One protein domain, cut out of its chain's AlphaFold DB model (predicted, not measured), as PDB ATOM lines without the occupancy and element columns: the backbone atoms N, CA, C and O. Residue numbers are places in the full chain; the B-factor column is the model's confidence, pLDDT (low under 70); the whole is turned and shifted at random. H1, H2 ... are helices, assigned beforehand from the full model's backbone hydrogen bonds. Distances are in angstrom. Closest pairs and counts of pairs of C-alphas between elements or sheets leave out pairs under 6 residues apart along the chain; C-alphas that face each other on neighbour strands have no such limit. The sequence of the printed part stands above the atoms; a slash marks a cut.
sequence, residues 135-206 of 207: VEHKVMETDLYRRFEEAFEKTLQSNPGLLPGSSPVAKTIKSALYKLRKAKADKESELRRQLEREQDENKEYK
ATOM      1  N   VAL A 135      -6.415  45.659  57.994       47.81
ATOM      2  CA  VAL A 135      -7.013  44.638  58.872       47.81
ATOM      3  C   VAL A 135      -8.336  45.129  59.461       47.81
ATOM      4  O   VAL A 135      -9.325  44.394  59.453       47.81
ATOM      5  N   GLU A 136      -8.392  46.388  59.897       48.62
ATOM      6  CA  GLU A 136      -9.614  46.991  60.442       48.62
ATOM      7  C   GLU A 136     -10.643  47.275  59.344       48.62
ATOM      8  O   GLU A 136     -11.840  47.065  59.549       48.62
ATOM      9  N   HIS A 137     -10.180  47.631  58.141       51.88
ATOM     10  CA  HIS A 137     -11.044  47.866  56.985       51.88
ATOM     11  C   HIS A 137     -11.883  46.634  56.625       51.88
ATOM     12  O   HIS A 137     -13.062  46.740  56.289       51.88
ATOM     13  N   LYS A 138     -11.294  45.438  56.737       51.53
ATOM     14  CA  LYS A 138     -11.967  44.182  56.397       51.53
ATOM     15  C   LYS A 138     -13.048  43.833  57.417       51.53
ATOM     16  O   LYS A 138     -14.157  43.493  57.017       51.53
ATOM     17  N   VAL A 139     -12.758  43.964  58.714       55.12
ATOM     18  CA  VAL A 139     -13.726  43.698  59.796       55.12
ATOM     19  C   VAL A 139     -14.865  44.723  59.767       55.12
ATOM     20  O   VAL A 139     -16.033  44.329  59.764       55.12
ATOM     21  N   MET A 140     -14.553  46.014  59.612       55.34
ATOM     22  CA  MET A 140     -15.567  47.068  59.503       55.34
ATOM     23  C   MET A 140     -16.464  46.907  58.275       55.34
ATOM     24  O   MET A 140     -17.675  47.075  58.389       55.34
ATOM     25  N   GLU A 141     -15.923  46.530  57.112       60.19
ATOM     26  CA  GLU A 141     -16.742  46.256  55.927       60.19
ATOM     27  C   GLU A 141     -17.680  45.065  56.133       60.19
ATOM     28  O   GLU A 141     -18.819  45.085  55.658       60.19
ATOM     29  N   THR A 142     -17.235  44.033  56.861       67.69
ATOM     30  CA  THR A 142     -18.087  42.875  57.158       67.69
ATOM     31  C   THR A 142     -19.255  43.233  58.075       67.69
ATOM     32  O   THR A 142     -20.382  42.806  57.811       67.69
ATOM     33  N   ASP A 143     -19.012  44.056  59.096       70.69
ATOM     34  CA  ASP A 143     -20.029  44.475  60.060       70.69
ATOM     35  C   ASP A 143     -20.966  45.543  59.492       70.69
ATOM     36  O   ASP A 143     -22.172  45.503  59.741       70.69
ATOM     37  N   LEU A 144     -20.446  46.470  58.684       75.00
ATOM     38  CA  LEU A 144     -21.251  47.476  57.993       75.00
ATOM     39  C   LEU A 144     -22.214  46.814  57.003       75.00
ATOM     40  O   LEU A 144     -23.389  47.173  56.952       75.00
ATOM     41  N   TYR A 145     -21.738  45.804  56.271       68.12
ATOM     42  CA  TYR A 145     -22.570  45.012  55.373       68.12
ATOM     43  C   TYR A 145     -23.681  44.269  56.124       68.12
ATOM     44  O   TYR A 145     -24.836  44.301  55.705       68.12
ATOM     45  N   ARG A 146     -23.354  43.660  57.270       77.00
ATOM     46  CA  ARG A 146     -24.338  42.969  58.112       77.00
ATOM     47  C   ARG A 146     -25.415  43.924  58.626       77.00
ATOM     48  O   ARG A 146     -26.602  43.639  58.513       77.00
ATOM     49  N   ARG A 147     -25.009  45.093  59.130       78.38
ATOM     50  CA  ARG A 147     -25.940  46.135  59.595       78.38
ATOM     51  C   ARG A 147     -26.798  46.686  58.458       78.38
ATOM     52  O   ARG A 147     -27.974  46.968  58.675       78.38
ATOM     53  N   PHE A 148     -26.233  46.818  57.258       79.25
ATOM     54  CA  PHE A 148     -26.984  47.193  56.065       79.25
ATOM     55  C   PHE A 148     -28.035  46.136  55.711       79.25
ATOM     56  O   PHE A 148     -29.184  46.504  55.492       79.25
ATOM     57  N   GLU A 149     -27.689  44.844  55.704       75.19
ATOM     58  CA  GLU A 149     -28.657  43.770  55.445       75.19
ATOM     59  C   GLU A 149     -29.792  43.765  56.476       75.19
ATOM     60  O   GLU A 149     -30.961  43.750  56.090       75.19
ATOM     61  N   GLU A 150     -29.472  43.866  57.769       78.38
ATOM     62  CA  GLU A 150     -30.470  43.922  58.844       78.38
ATOM     63  C   GLU A 150     -31.403  45.140  58.704       78.38
ATOM     64  O   GLU A 150     -32.624  45.026  58.856       78.38
ATOM     65  N   ALA A 151     -30.851  46.318  58.395       76.56
ATOM     66  CA  ALA A 151     -31.632  47.536  58.191       76.56
ATOM     67  C   ALA A 151     -32.489  47.462  56.917       76.56
ATOM     68  O   ALA A 151     -33.644  47.895  56.916       76.56
ATOM     69  N   PHE A 152     -31.949  46.886  55.845       76.69
ATOM     70  CA  PHE A 152     -32.638  46.698  54.575       76.69
ATOM     71  C   PHE A 152     -33.825  45.740  54.722       76.69
ATOM     72  O   PHE A 152     -34.926  46.048  54.264       76.69
ATOM     73  N   GLU A 153     -33.648  44.624  55.431       76.81
ATOM     74  CA  GLU A 153     -34.730  43.679  55.720       76.81
ATOM     75  C   GLU A 153     -35.817  44.291  56.606       76.81
ATOM     76  O   GLU A 153     -37.001  44.191  56.275       76.81
ATOM     77  N   LYS A 154     -35.439  44.996  57.680       80.06
ATOM     78  CA  LYS A 154     -36.401  45.717  58.532       80.06
ATOM     79  C   LYS A 154     -37.186  46.771  57.753       80.06
ATOM     80  O   LYS A 154     -38.389  46.938  57.966       80.06
ATOM     81  N   THR A 155     -36.533  47.469  56.828       74.94
ATOM     82  CA  THR A 155     -37.177  48.486  55.982       74.94
ATOM     83  C   THR A 155     -38.168  47.850  55.006       74.94
ATOM     84  O   THR A 155     -39.280  48.348  54.846       74.94
ATOM     85  N   LEU A 156     -37.809  46.712  54.407       73.31
ATOM     86  CA  LEU A 156     -38.691  45.945  53.525       73.31
ATOM     87  C   LEU A 156     -39.916  45.371  54.247       73.31
ATOM     88  O   LEU A 156     -41.011  45.383  53.690       73.31
ATOM     89  N   GLN A 157     -39.746  44.882  55.476       74.31
ATOM     90  CA  GLN A 157     -40.845  44.340  56.280       74.31
ATOM     91  C   GLN A 157     -41.799  45.430  56.774       74.31
ATOM     92  O   GLN A 157     -43.012  45.237  56.768       74.31
ATOM     93  N   SER A 158     -41.263  46.580  57.185       76.00
ATOM     94  CA  SER A 158     -42.071  47.712  57.658       76.00
ATOM     95  C   SER A 158     -42.793  48.451  56.529       76.00
ATOM     96  O   SER A 158     -43.822  49.071  56.775       76.00
ATOM     97  N   ASN A 159     -42.284  48.377  55.293       70.62
ATOM     98  CA  ASN A 159     -42.843  49.072  54.136       70.62
ATOM     99  C   ASN A 159     -42.958  48.127  52.924       70.62
ATOM    100  O   ASN A 159     -42.168  48.232  51.980       70.62
ATOM    101  N   PRO A 160     -43.963  47.230  52.891       62.66
ATOM    102  CA  PRO A 160     -44.097  46.212  51.843       62.66
ATOM    103  C   PRO A 160     -44.325  46.782  50.427       62.66
ATOM    104  O   PRO A 160     -44.207  46.046  49.451       62.66
ATOM    105  N   GLY A 161     -44.621  48.082  50.302       64.69
ATOM    106  CA  GLY A 161     -44.782  48.795  49.029       64.69
ATOM    107  C   GLY A 161     -43.571  49.618  48.574       64.69
ATOM    108  O   GLY A 161     -43.639  50.230  47.512       64.69
ATOM    109  N   LEU A 162     -42.472  49.658  49.343       67.44
ATOM    110  CA  LEU A 162     -41.296  50.479  49.004       67.44
ATOM    111  C   LEU A 162     -40.588  49.987  47.732       67.44
ATOM    112  O   LEU A 162     -39.970  50.765  47.009       67.44
ATOM    113  N   LEU A 163     -40.680  48.682  47.468       59.81
ATOM    114  CA  LEU A 163     -40.141  48.041  46.278       59.81
ATOM    115  C   LEU A 163     -41.276  47.291  45.561       59.81
ATOM    116  O   LEU A 163     -41.697  46.234  46.040       59.81
ATOM    117  N   PRO A 164     -41.797  47.798  44.428       50.50
ATOM    118  CA  PRO A 164     -42.748  47.046  43.617       50.50
ATOM    119  C   PRO A 164     -42.078  45.747  43.144       50.50
ATOM    120  O   PRO A 164     -40.999  45.775  42.557       50.50
ATOM    121  N   GLY A 165     -42.671  44.590  43.456       56.84
ATOM    122  CA  GLY A 165     -42.019  43.294  43.216       56.84
ATOM    123  C   GLY A 165     -40.812  43.045  44.136       56.84
ATOM    124  O   GLY A 165     -39.774  42.555  43.690       56.84
ATOM    125  N   SER A 166     -40.939  43.396  45.420       59.25
ATOM    126  CA  SER A 166     -39.870  43.417  46.433       59.25
ATOM    127  C   SER A 166     -39.034  42.137  46.548       59.25
ATOM    128  O   SER A 166     -37.833  42.227  46.791       59.25
ATOM    129  N   SER A 167     -39.609  40.950  46.328       61.22
ATOM    130  CA  SER A 167     -38.879  39.676  46.446       61.22
ATOM    131  C   SER A 167     -37.814  39.485  45.344       61.22
ATOM    132  O   SER A 167     -36.645  39.285  45.684       61.22
ATOM    133  N   PRO A 168     -38.137  39.605  44.039       70.50
ATOM    134  CA  PRO A 168     -37.134  39.605  42.972       70.50
ATOM    135  C   PRO A 168     -36.061  40.690  43.114       70.50
ATOM    136  O   PRO A 168     -34.875  40.395  42.991       70.50
ATOM    137  N   VAL A 169     -36.452  41.935  43.404       68.81
ATOM    138  CA  VAL A 169     -35.505  43.064  43.443       68.81
ATOM    139  C   VAL A 169     -34.553  42.952  44.635       68.81
ATOM    140  O   VAL A 169     -33.344  43.116  44.470       68.81
ATOM    141  N   ALA A 170     -35.057  42.576  45.814       68.50
ATOM    142  CA  ALA A 170     -34.218  42.331  46.985       68.50
ATOM    143  C   ALA A 170     -33.216  41.190  46.745       68.50
ATOM    144  O   ALA A 170     -32.051  41.304  47.127       68.50
ATOM    145  N   LYS A 171     -33.631  40.112  46.064       72.62
ATOM    146  CA  LYS A 171     -32.727  39.016  45.676       72.62
ATOM    147  C   LYS A 171     -31.641  39.489  44.713       72.62
ATOM    148  O   LYS A 171     -30.478  39.135  44.897       72.62
ATOM    149  N   THR A 172     -31.991  40.319  43.732       77.19
ATOM    150  CA  THR A 172     -31.020  40.890  42.791       77.19
ATOM    151  C   THR A 172     -29.991  41.750  43.515       77.19
ATOM    152  O   THR A 172     -28.794  41.544  43.317       77.19
ATOM    153  N   ILE A 173     -30.431  42.632  44.417       74.94
ATOM    154  CA  ILE A 173     -29.546  43.497  45.211       74.94
ATOM    155  C   ILE A 173     -28.599  42.656  46.074       74.94
ATOM    156  O   ILE A 173     -27.383  42.828  45.990       74.94
ATOM    157  N   LYS A 174     -29.123  41.675  46.821       76.62
ATOM    158  CA  LYS A 174     -28.298  40.751  47.619       76.62
ATOM    159  C   LYS A 174     -27.288  39.991  46.757       76.62
ATOM    160  O   LYS A 174     -26.119  39.879  47.116       76.62
ATOM    161  N   SER A 175     -27.704  39.509  45.585       73.19
ATOM    162  CA  SER A 175     -26.810  38.782  44.676       73.19
ATOM    163  C   SER A 175     -25.699  39.666  44.099       73.19
ATOM    164  O   SER A 175     -24.565  39.208  43.955       73.19
ATOM    165  N   ALA A 176     -25.996  40.933  43.793       73.69
ATOM    166  CA  ALA A 176     -25.022  41.891  43.284       73.69
ATOM    167  C   ALA A 176     -23.979  42.232  44.356       73.69
ATOM    168  O   ALA A 176     -22.779  42.223  44.080       73.69
ATOM    169  N   LEU A 177     -24.433  42.437  45.591       75.44
ATOM    170  CA  LEU A 177     -23.569  42.695  46.737       75.44
ATOM    171  C   LEU A 177     -22.666  41.499  47.064       75.44
ATOM    172  O   LEU A 177     -21.460  41.663  47.255       75.44
ATOM    173  N   TYR A 178     -23.217  40.284  47.040       78.44
ATOM    174  CA  TYR A 178     -22.435  39.063  47.219       78.44
ATOM    175  C   TYR A 178     -21.352  38.908  46.142       78.44
ATOM    176  O   TYR A 178     -20.195  38.627  46.455       78.44
ATOM    177  N   LYS A 179     -21.698  39.142  44.868       78.06
ATOM    178  CA  LYS A 179     -20.740  39.090  43.750       78.06
ATOM    179  C   LYS A 179     -19.618  40.110  43.909       78.06
ATOM    180  O   LYS A 179     -18.462  39.763  43.686       78.06
ATOM    181  N   LEU A 180     -19.945  41.335  44.318       76.38
ATOM    182  CA  LEU A 180     -18.958  42.384  44.559       76.38
ATOM    183  C   LEU A 180     -17.965  41.969  45.650       76.38
ATOM    184  O   LEU A 180     -16.754  42.087  45.471       76.38
ATOM    185  N   ARG A 181     -18.473  41.422  46.758       74.31
ATOM    186  CA  ARG A 181     -17.642  40.959  47.872       74.31
ATOM    187  C   ARG A 181     -16.755  39.782  47.479       74.31
ATOM    188  O   ARG A 181     -15.575  39.781  47.817       74.31
ATOM    189  N   LYS A 182     -17.301  38.815  46.736       77.62
ATOM    190  CA  LYS A 182     -16.531  37.683  46.214       77.62
ATOM    191  C   LYS A 182     -15.408  38.161  45.291       77.62
ATOM    192  O   LYS A 182     -14.256  37.825  45.524       77.62
ATOM    193  N   ALA A 183     -15.718  39.027  44.328       74.38
ATOM    194  CA  ALA A 183     -14.716  39.582  43.419       74.38
ATOM    195  C   ALA A 183     -13.618  40.369  44.157       74.38
ATOM    196  O   ALA A 183     -12.457  40.334  43.751       74.38
ATOM    197  N   LYS A 184     -13.962  41.067  45.248       76.19
ATOM    198  CA  LYS A 184     -12.980  41.756  46.095       76.19
ATOM    199  C   LYS A 184     -12.076  40.769  46.841       76.19
ATOM    200  O   LYS A 184     -10.865  40.963  46.846       76.19
ATOM    201  N   ALA A 185     -12.645  39.710  47.419       74.38
ATOM    202  CA  ALA A 185     -11.880  38.664  48.098       74.38
ATOM    203  C   ALA A 185     -10.938  37.921  47.133       74.38
ATOM    204  O   ALA A 185      -9.774  37.707  47.465       74.38
ATOM    205  N   ASP A 186     -11.412  37.605  45.925       75.12
ATOM    206  CA  ASP A 186     -10.612  36.948  44.889       75.12
ATOM    207  C   ASP A 186      -9.424  37.838  44.473       75.12
ATOM    208  O   ASP A 186      -8.282  37.379  44.450       75.12
ATOM    209  N   LYS A 187      -9.653  39.142  44.247       80.38
ATOM    210  CA  LYS A 187      -8.575  40.107  43.954       80.38
ATOM    211  C   LYS A 187      -7.559  40.231  45.089       80.38
ATOM    212  O   LYS A 187      -6.362  40.269  44.827       80.38
ATOM    213  N   GLU A 188      -8.021  40.293  46.336       76.12
ATOM    214  CA  GLU A 188      -7.131  40.346  47.502       76.12
ATOM    215  C   GLU A 188      -6.277  39.075  47.603       76.12
ATOM    216  O   GLU A 188      -5.083  39.154  47.886       76.12
ATOM    217  N   SER A 189      -6.866  37.906  47.339       76.50
ATOM    218  CA  SER A 189      -6.137  36.636  47.358       76.50
ATOM    219  C   SER A 189      -5.064  36.559  46.267       76.50
ATOM    220  O   SER A 189      -3.948  36.120  46.540       76.50
ATOM    221  N   GLU A 190      -5.357  37.061  45.065       82.88
ATOM    222  CA  GLU A 190      -4.390  37.079  43.967       82.88
ATOM    223  C   GLU A 190      -3.239  38.056  44.245       82.88
ATOM    224  O   GLU A 190      -2.085  37.706  44.016       82.88
ATOM    225  N   LEU A 191      -3.518  39.232  44.818       82.75
ATOM    226  CA  LEU A 191      -2.478  40.182  45.239       82.75
ATOM    227  C   LEU A 191      -1.553  39.592  46.309       82.75
ATOM    228  O   LEU A 191      -0.337  39.750  46.228       82.75
ATOM    229  N   ARG A 192      -2.102  38.860  47.287       76.94
ATOM    230  CA  ARG A 192      -1.288  38.164  48.298       76.94
ATOM    231  C   ARG A 192      -0.370  37.120  47.666       76.94
ATOM    232  O   ARG A 192       0.798  37.042  48.025       76.94
ATOM    233  N   ARG A 193      -0.879  36.367  46.692       80.25
ATOM    234  CA  ARG A 193      -0.105  35.365  45.951       80.25
ATOM    235  C   ARG A 193       0.957  35.989  45.034       80.25
ATOM    236  O   ARG A 193       1.944  35.337  44.706       80.25
ATOM    237  N   GLN A 194       0.745  37.213  44.554       79.31
ATOM    238  CA  GLN A 194       1.766  37.968  43.817       79.31
ATOM    239  C   GLN A 194       2.881  38.434  44.754       79.31
ATOM    240  O   GLN A 194       4.044  38.187  44.465       79.31
ATOM    241  N   LEU A 195       2.523  38.983  45.918       77.31
ATOM    242  CA  LEU A 195       3.483  39.341  46.966       77.31
ATOM    243  C   LEU A 195       4.331  38.148  47.428       77.31
ATOM    244  O   LEU A 195       5.527  38.298  47.638       77.31
ATOM    245  N   GLU A 196       3.727  36.970  47.582       80.75
ATOM    246  CA  GLU A 196       4.444  35.747  47.963       80.75
ATOM    247  C   GLU A 196       5.477  35.335  46.902       80.75
ATOM    248  O   GLU A 196       6.634  35.095  47.238       80.75
ATOM    249  N   ARG A 197       5.098  35.366  45.617       79.06
ATOM    250  CA  ARG A 197       6.023  35.105  44.501       79.06
ATOM    251  C   ARG A 197       7.189  36.086  44.475       79.06
ATOM    252  O   ARG A 197       8.336  35.662  44.401       79.06
ATOM    253  N   GLU A 198       6.905  37.380  44.597       73.12
ATOM    254  CA  GLU A 198       7.950  38.406  44.626       73.12
ATOM    255  C   GLU A 198       8.890  38.232  45.826       73.12
ATOM    256  O   GLU A 198      10.090  38.453  45.702       73.12
ATOM    257  N   GLN A 199       8.383  37.816  46.991       72.62
ATOM    258  CA  GLN A 199       9.227  37.556  48.158       72.62
ATOM    259  C   GLN A 199      10.130  36.337  47.986       72.62
ATOM    260  O   GLN A 199      11.255  36.356  48.489       72.62
ATOM    261  N   ASP A 200       9.657  35.291  47.320       73.31
ATOM    262  CA  ASP A 200      10.446  34.082  47.104       73.31
ATOM    263  C   ASP A 200      11.522  34.296  46.031       73.31
ATOM    264  O   ASP A 200      12.680  33.949  46.264       73.31
ATOM    265  N   GLU A 201      11.203  35.004  44.943       66.06
ATOM    266  CA  GLU A 201      12.186  35.413  43.926       66.06
ATOM    267  C   GLU A 201      13.273  36.328  44.527       66.06
ATOM    268  O   GLU A 201      14.465  36.171  44.264       66.06
ATOM    269  N   ASN A 202      12.903  37.254  45.416       59.31
ATOM    270  CA  ASN A 202      13.852  38.187  46.039       59.31
ATOM    271  C   ASN A 202      14.740  37.531  47.123       59.31
ATOM    272  O   ASN A 202      15.786  38.073  47.486       59.31
ATOM    273  N   LYS A 203      14.348  36.361  47.653       61.59
ATOM    274  CA  LYS A 203      15.208  35.541  48.529       61.59
ATOM    275  C   LYS A 203      16.223  34.727  47.730       61.59
ATOM    276  O   LYS A 203      17.329  34.526  48.225       61.59
ATOM    277  N   GLU A 204      15.872  34.298  46.520       56.41
ATOM    278  CA  GLU A 204      16.754  33.526  45.637       56.41
ATOM    279  C   GLU A 204      17.934  34.369  45.122       56.41
ATOM    280  O   GLU A 204      19.054  33.880  45.050       56.41
ATOM    281  N   TYR A 205      17.734  35.671  44.891       54.19
ATOM    282  CA  TYR A 205      18.802  36.598  44.480       54.19
ATOM    283  C   TYR A 205      19.761  37.050  45.600       54.19
ATOM    284  O   TYR A 205      20.702  37.798  45.331       54.19
ATOM    285  N   LYS A 206      19.531  36.655  46.860       53.31
ATOM    286  CA  LYS A 206      20.371  37.037  48.016       53.31
ATOM    287  C   LYS A 206      21.252  35.906  48.564       53.31
ATOM    288  O   LYS A 206      21.863  36.102  49.617       53.31
TER     289      LYS A 206
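AT A GLANCE: This is residues 135 to 206 of the 207 residues of an uncharacterized protein of Thalassiosira oceanica (UniProt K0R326). Two long helices, H1 and H2, run side by side in opposite ways, joined at one end by a loop and only loosely paired. H2 is the longer, and its residues 186 to 204 stick out past H1 as a free arm. The printed part has 72 residues with two named helices, H1 then H2, and no named strand: all helix. It is extended, a rod spanning 66 by 23 by 9 A, with a radius of gyration of the C-alphas of 19.4 A.

HOW THE PARTS SIT: H1, residues 135 to 158, and H2, residues 166 to 204, are close but not clearly touching; their closest C-alphas, of Leu 156 and Ser 166, are 7.6 A apart. They run opposite ways at a shallow tilt of 6 degrees. Every O i to N i+4 pair is within hydrogen-bond range in H2, and 19 of 20 in H1.

IN THESE COORDINATES: H1 begins at C-alpha 135 (-7.013, 44.638, 58.872) and is 35.2 A long. H2 is 57.5 A long and ends at C-alpha 204 (16.754, 33.526, 45.637).

THE WHOLE: The farthest C-alphas, of Gly 161 and Lys 206, are 66.2 A apart. The printed part has no cut; the seven-residue link is short. Mean pLDDT of the printed part is 70.3; residues 160 to 167 are among those under 70.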